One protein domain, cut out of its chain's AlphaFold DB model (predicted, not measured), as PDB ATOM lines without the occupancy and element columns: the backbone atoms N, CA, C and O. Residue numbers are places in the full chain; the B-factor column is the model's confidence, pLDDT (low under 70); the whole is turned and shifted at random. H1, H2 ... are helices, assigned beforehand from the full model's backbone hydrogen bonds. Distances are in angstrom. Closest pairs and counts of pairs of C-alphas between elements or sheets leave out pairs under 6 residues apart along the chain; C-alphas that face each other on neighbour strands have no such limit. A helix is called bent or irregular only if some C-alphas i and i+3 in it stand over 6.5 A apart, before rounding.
ATOM      1  N   LYS A   5     109.344 116.085 158.333       91.06
ATOM      2  CA  LYS A   5     109.991 117.123 159.161       91.06
ATOM      3  C   LYS A   5     111.378 117.571 158.678       91.06
ATOM      4  O   LYS A   5     111.869 118.601 159.129       91.06
ATOM      5  N   TYR A   6     112.035 116.778 157.832       89.44
ATOM      6  CA  TYR A   6     113.333 117.109 157.235       89.44
ATOM      7  C   TYR A   6     113.205 117.501 155.762       89.44
ATOM      8  O   TYR A   6     114.216 117.702 155.091       89.44
ATOM      9  N   PHE A   7     111.980 117.582 155.241       86.56
ATOM     10  CA  PHE A   7     111.744 118.040 153.888       86.56
ATOM     11  C   PHE A   7     111.989 119.545 153.807       86.56
ATOM     12  O   PHE A   7     111.396 120.336 154.538       86.56
ATOM     13  N   VAL A   8     112.877 119.932 152.898       87.62
ATOM     14  CA  VAL A   8     113.185 121.327 152.609       87.62
ATOM     15  C   VAL A   8     112.658 121.627 151.216       87.62
ATOM     16  O   VAL A   8     113.032 120.962 150.248       87.62
ATOM     17  N   LEU A   9     111.776 122.623 151.120       87.12
ATOM     18  CA  LEU A   9     111.291 123.107 149.834       87.12
ATOM     19  C   LEU A   9     112.454 123.683 149.026       87.12
ATOM     20  O   LEU A   9     113.322 124.381 149.552       87.12
ATOM     21  N   ARG A  10     112.456 123.397 147.725       89.50
ATOM     22  CA  ARG A  10     113.433 123.971 146.803       89.50
ATOM     23  C   ARG A  10     113.265 125.494 146.785       89.50
ATOM     24  O   ARG A  10     112.144 125.985 146.740       89.50
ATOM     25  N   THR A  11     114.369 126.232 146.810       93.31
ATOM     26  CA  THR A  11     114.387 127.690 146.612       93.31
ATOM     27  C   THR A  11     114.678 128.020 145.147       93.31
ATOM     28  O   THR A  11     115.117 127.150 144.394       93.31
ATOM     29  N   LYS A  12     114.427 129.266 144.719       92.31
ATOM     30  CA  LYS A  12     114.758 129.708 143.351       92.31
ATOM     31  C   LYS A  12     116.257 129.541 143.070       92.31
ATOM     32  O   LYS A  12     116.618 128.831 142.143       92.31
ATOM     33  N   ASP A  13     117.101 130.034 143.974       93.31
ATOM     34  CA  ASP A  13     118.559 129.898 143.867       93.31
ATOM     35  C   ASP A  13     119.007 128.428 143.846       93.31
ATOM     36  O   ASP A  13     119.869 128.042 143.060       93.31
ATOM     37  N   GLY A  14     118.389 127.578 144.676       93.31
ATOM     38  CA  GLY A  14     118.681 126.145 144.689       93.31
ATOM     39  C   GLY A  14     118.286 125.452 143.383       93.31
ATOM     40  O   GLY A  14     118.985 124.552 142.924       93.31
ATOM     41  N   TYR A  15     117.190 125.879 142.749       93.75
ATOM     42  CA  TYR A  15     116.810 125.403 141.419       93.75
ATOM     43  C   TYR A  15     117.831 125.808 140.354       93.75
ATOM     44  O   TYR A  15     118.201 124.968 139.529       93.75
ATOM     45  N   ASP A  16     118.306 127.054 140.378       94.06
ATOM     46  CA  ASP A  16     119.277 127.539 139.396       94.06
ATOM     47  C   ASP A  16     120.621 126.824 139.515       94.06
ATOM     48  O   ASP A  16     121.147 126.365 138.502       94.06
ATOM     49  N   GLN A  17     121.102 126.599 140.740       93.50
ATOM     50  CA  GLN A  17     122.304 125.798 140.987       93.50
ATOM     51  C   GLN A  17     122.165 124.369 140.448       93.50
ATOM     52  O   GLN A  17     123.069 123.867 139.778       93.50
ATOM     53  N   CYS A  18     121.020 123.717 140.689       93.12
ATOM     54  CA  CYS A  18     120.750 122.399 140.121       93.12
ATOM     55  C   CYS A  18     120.756 122.435 138.585       93.12
ATOM     56  O   CYS A  18     121.304 121.527 137.962       93.12
ATOM     57  N   CYS A  19     120.172 123.465 137.965       93.69
ATOM     58  CA  CYS A  19     120.168 123.608 136.507       93.69
ATOM     59  C   CYS A  19     121.581 123.771 135.942       93.69
ATOM     60  O   CYS A  19     121.914 123.115 134.954       93.69
ATOM     61  N   ASP A  20     122.415 124.591 136.581       94.38
ATOM     62  CA  ASP A  20     123.798 124.815 136.157       94.38
ATOM     63  C   ASP A  20     124.628 123.524 136.273       94.38
ATOM     64  O   ASP A  20     125.407 123.196 135.378       94.38
ATOM     65  N   GLN A  21     124.406 122.729 137.326       94.00
ATOM     66  CA  GLN A  21     125.051 121.423 137.498       94.00
ATOM     67  C   GLN A  21     124.590 120.391 136.465       94.00
ATOM     68  O   GLN A  21     125.410 119.638 135.944       94.00
ATOM     69  N   VAL A  22     123.296 120.358 136.137       94.38
ATOM     70  CA  VAL A  22     122.774 119.486 135.072       94.38
ATOM     71  C   VAL A  22     123.393 119.857 133.727       94.38
ATOM     72  O   VAL A  22     123.799 118.970 132.977       94.38
ATOM     73  N   LEU A  23     123.519 121.155 133.440       92.56
ATOM     74  CA  LEU A  23     124.128 121.643 132.207       92.56
ATOM     75  C   LEU A  23     125.625 121.305 132.127       92.56
ATOM     76  O   LEU A  23     126.103 120.910 131.067       92.56
ATOM     77  N   ALA A  24     126.357 121.439 133.236       92.44
ATOM     78  CA  ALA A  24     127.801 121.224 133.274       92.44
ATOM     79  C   ALA A  24     128.211 119.741 133.337       92.44
ATOM     80  O   ALA A  24     129.228 119.362 132.760       92.44
ATOM     81  N   PHE A  25     127.445 118.904 134.045       90.06
ATOM     82  CA  PHE A  25     127.868 117.545 134.414       90.06
ATOM     83  C   PHE A  25     126.931 116.431 133.911       90.06
ATOM     84  O   PHE A  25     127.244 115.249 134.067       90.06
ATOM     85  N   GLY A  26     125.805 116.776 133.283       87.19
ATOM     86  CA  GLY A  26     124.981 115.841 132.515       87.19
ATOM     87  C   GLY A  26     124.044 114.932 133.326       87.19
ATOM     88  O   GLY A  26     123.511 115.292 134.377       87.19
ATOM     89  N   GLU A  27     123.786 113.739 132.779       86.31
ATOM     90  CA  GLU A  27     122.616 112.893 133.079       86.31
ATOM     91  C   GLU A  27     122.489 112.450 134.547       86.31
ATOM     92  O   GLU A  27     121.374 112.323 135.057       86.31
ATOM     93  N   HIS A  28     123.612 112.250 135.245       91.06
ATOM     94  CA  HIS A  28     123.607 111.865 136.660       91.06
ATOM     95  C   HIS A  28     122.821 112.876 137.506       91.06
ATOM     96  O   HIS A  28     121.890 112.506 138.219       91.06
ATOM     97  N   PHE A  29     123.140 114.164 137.360       89.44
ATOM     98  CA  PHE A  29     122.504 115.238 138.119       89.44
ATOM     99  C   PHE A  29     121.046 115.456 137.712       89.44
ATOM    100  O   PHE A  29     120.221 115.780 138.566       89.44
ATOM    101  N   SER A  30     120.702 115.197 136.446       91.75
ATOM    102  CA  SER A  30     119.308 115.261 135.994       91.75
ATOM    103  C   SER A  30     118.433 114.266 136.758       91.75
ATOM    104  O   SER A  30     117.409 114.647 137.332       91.75
ATOM    105  N   LYS A  31     118.886 113.009 136.868       91.56
ATOM    106  CA  LYS A  31     118.178 111.964 137.624       91.56
ATOM    107  C   LYS A  31     118.144 112.261 139.121       91.56
ATOM    108  O   LYS A  31     117.117 112.036 139.753       91.56
ATOM    109  N   THR A  32     119.236 112.778 139.689       90.81
ATOM    110  CA  THR A  32     119.306 113.111 141.121       90.81
ATOM    111  C   THR A  32     118.351 114.241 141.503       90.81
ATOM    112  O   THR A  32     117.691 114.157 142.537       90.81
ATOM    113  N   TYR A  33     118.266 115.298 140.694       90.31
ATOM    114  CA  TYR A  33     117.448 116.473 141.014       90.31
ATOM    115  C   TYR A  33     116.023 116.400 140.463       90.31
ATOM    116  O   TYR A  33     115.167 117.176 140.901       90.31
ATOM    117  N   GLY A  34     115.769 115.490 139.519       89.69
ATOM    118  CA  GLY A  34     114.523 115.439 138.758       89.69
ATOM    119  C   GLY A  34     114.365 116.647 137.831       89.69
ATOM    120  O   GLY A  34     113.248 117.111 137.617       89.69
ATOM    121  N   ILE A  35     115.473 117.203 137.331       90.50
ATOM    122  CA  ILE A  35     115.490 118.398 136.479       90.50
ATOM    123  C   ILE A  35     116.252 118.071 135.203       90.50
ATOM    124  O   ILE A  35     117.449 117.818 135.237       90.50
ATOM    125  N   ASN A  36     115.571 118.149 134.062       89.94
ATOM    126  CA  ASN A  36     116.207 117.907 132.767       89.94
ATOM    127  C   ASN A  36     116.926 119.143 132.217       89.94
ATOM    128  O   ASN A  36     117.930 119.015 131.524       89.94
ATOM    129  N   ARG A  37     116.375 120.335 132.470       90.12
ATOM    130  CA  ARG A  37     116.882 121.624 131.983       90.12
ATOM    131  C   ARG A  37     116.215 122.786 132.717       90.12
ATOM    132  O   ARG A  37     115.157 122.602 133.325       90.12
ATOM    133  N   ARG A  38     116.792 123.985 132.581       92.44
ATOM    134  CA  ARG A  38     116.157 125.243 132.998       92.44
ATOM    135  C   ARG A  38     114.859 125.455 132.211       92.44
ATOM    136  O   ARG A  38     114.823 125.270 130.993       92.44
ATOM    137  N   SER A  39     113.783 125.796 132.914       90.88
ATOM    138  CA  SER A  39     112.490 126.101 132.301       90.88
ATOM    139  C   SER A  39     112.493 127.516 131.733       90.88
ATOM    140  O   SER A  39     112.803 128.457 132.459       90.88
ATOM    141  N   ILE A  40     112.073 127.678 130.475       90.25
ATOM    142  CA  ILE A  40     111.897 129.001 129.851       90.25
ATOM    143  C   ILE A  40     110.834 129.841 130.571       90.25
ATOM    144  O   ILE A  40     110.888 131.062 130.562       90.25
ATOM    145  N   LEU A  41     109.899 129.194 131.275       87.50
ATOM    146  CA  LEU A  41     108.867 129.892 132.043       87.50
ATOM    147  C   LEU A  41     109.450 130.733 133.187       87.50
ATOM    148  O   LEU A  41     108.794 131.667 133.632       87.50
ATOM    149  N   ASN A  42     110.674 130.441 133.640       90.31
ATOM    150  CA  ASN A  42     111.352 131.253 134.653       90.31
ATOM    151  C   ASN A  42     111.808 132.624 134.131       90.31
ATOM    152  O   ASN A  42     112.173 133.470 134.938       90.31
ATOM    153  N   GLU A  43     111.793 132.853 132.813       89.31
ATOM    154  CA  GLU A  43     112.052 134.172 132.218       89.31
ATOM    155  C   GLU A  43     110.837 135.110 132.343       89.31
ATOM    156  O   GLU A  43     110.952 136.317 132.129       89.31
ATOM    157  N   SER A  44     109.669 134.578 132.721       86.88
ATOM    158  CA  SER A  44     108.472 135.378 132.977       86.88
ATOM    159  C   SER A  44     108.638 136.248 134.222       86.88
ATOM    160  O   SER A  44     109.049 135.784 135.284       86.88
ATOM    161  N   THR A  45     108.230 137.514 134.130       86.50
ATOM    162  CA  THR A  45     108.335 138.487 135.231       86.50
ATOM    163  C   THR A  45     107.558 138.069 136.482       86.50
ATOM    164  O   THR A  45     107.960 138.393 137.599       86.50
ATOM    165  N   PHE A  46     106.450 137.345 136.312       85.31
ATOM    166  CA  PHE A  46     105.508 137.042 137.396       85.31
ATOM    167  C   PHE A  46     105.444 135.558 137.763       85.31
ATOM    168  O   PHE A  46     104.672 135.183 138.642       85.31
ATOM    169  N   PHE A  47     106.249 134.707 137.124       86.75
ATOM    170  CA  PHE A  47     106.173 133.261 137.312       86.75
ATOM    171  C   PHE A  47     107.556 132.628 137.476       86.75
ATOM    172  O   PHE A  47     108.521 133.003 136.821       86.75
ATOM    173  N   HIS A  48     107.647 131.631 138.358       90.31
ATOM    174  CA  HIS A  48     108.830 130.786 138.496       90.31
ATOM    175  C   HIS A  48     108.409 129.375 138.913       90.31
ATOM    176  O   HIS A  48     107.631 129.221 139.856       90.31
ATOM    177  N   VAL A  49     108.982 128.342 138.293       88.69
ATOM    178  CA  VAL A  49     108.570 126.933 138.487       88.69
ATOM    179  C   VAL A  49     108.671 126.431 139.928       88.69
ATOM    180  O   VAL A  49     107.978 125.502 140.307       88.69
ATOM    181  N   VAL A  50     109.535 127.036 140.742       89.38
ATOM    182  CA  VAL A  50     109.685 126.692 142.170       89.38
ATOM    183  C   VAL A  50     108.500 127.159 143.023       89.38
ATOM    184  O   VAL A  50     108.205 126.536 144.036       89.38
ATOM    185  N   GLY A  51     107.849 128.262 142.644       82.88
ATOM    186  CA  GLY A  51     106.686 128.805 143.360       82.88
ATOM    187  C   GLY A  51     105.354 128.519 142.668       82.88
ATOM    188  O   GLY A  51     104.307 128.733 143.269       82.88
ATOM    189  N   GLY A  52     105.391 128.066 141.413       76.81
ATOM    190  CA  GLY A  52     104.206 127.638 140.686       76.81
ATOM    191  C   GLY A  52     103.649 126.349 141.279       76.81
ATOM    192  O   GLY A  52     104.400 125.420 141.579       76.81
ATOM    193  N   LEU A  53     102.329 126.292 141.438       68.69
ATOM    194  CA  LEU A  53     101.663 125.026 141.709       68.69
ATOM    195  C   LEU A  53     101.888 124.087 140.511       68.69
ATOM    196  O   LEU A  53     101.925 124.560 139.370       68.69
TER     197      LEU A  53
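What this domain is: This is residues 5 to 53 of the 126 residues of an uncharacterized protein of Paramuricea clavata (UniProt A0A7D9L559). A short helical hairpin makes the main body: the longer helix H1 has the shorter H2 folded back beside its later part, and a loop of residues 34 to 39 leads from H2 to the one-turn helix H3, set apart from both. Before H1, residues 5 to 11 run off as an extended tail, and after H3 residues 44 to 53 form a loop that turns back past it. The printed part has 49 residues with three named helices, in the order H1, H2, H3, and no named strand; the class is all helix. The whole is only just compact, close to loose, with a radius of gyration of the C-alphas of 11.4 A, and its outline is flat, spanning 31 by 30 by 16 A.

Where its parts are: H1, the longest helix, holds residues 12 to 25 and measures 20.0 A from its first to its last C-alpha. It begins at C-alpha 12, at (114.758, 129.708, 143.351), and ends at C-alpha 25, at (127.868, 117.545, 134.414). H2 holds residues 27 to 33 and measures 10.1 A. H3 holds residues 40 to 43 and measures 5.7 A, ending at C-alpha 43, at (112.052, 134.172, 132.218). No helix is bent or irregular.

How they stand to each other: H1 and H2 touch, with 6 pairs of C-alphas within 8 A. Their closest C-alphas are those of Val 22 and Phe 29, 5.2 A apart. H1 touches H2 with residues 18 to 22 alone. The two centres are 10.3 A apart, and the lines stand at a shallow tilt of 17 degrees, opposite ways. Joined by a tight link of 1 residue, Gly 26, the two form a helical hairpin. H3 is apart from H1, and it is apart from H2 as well. In H1 and H2 every O i to N i+4 pair is within hydrogen-bond range; H3, with 4 residues, is too short for such a pair, and its 1 pair of O i and N i+3 is within range.

The domain as a whole: The two C-alphas farthest apart are those of Lys 5 and Thr 45, at 32.1 A. The first and last printed C-alphas, those of Lys 5 and Leu 53, are 20.9 A apart. The printed part runs from residue 5 to residue 53 of a full chain of 126 residues and has no cut. No link between the helices is long; the one from H2 to H3, with 6 residues, is short. The mean pLDDT of the printed part is 89.6, and residue 53 alone is under 70.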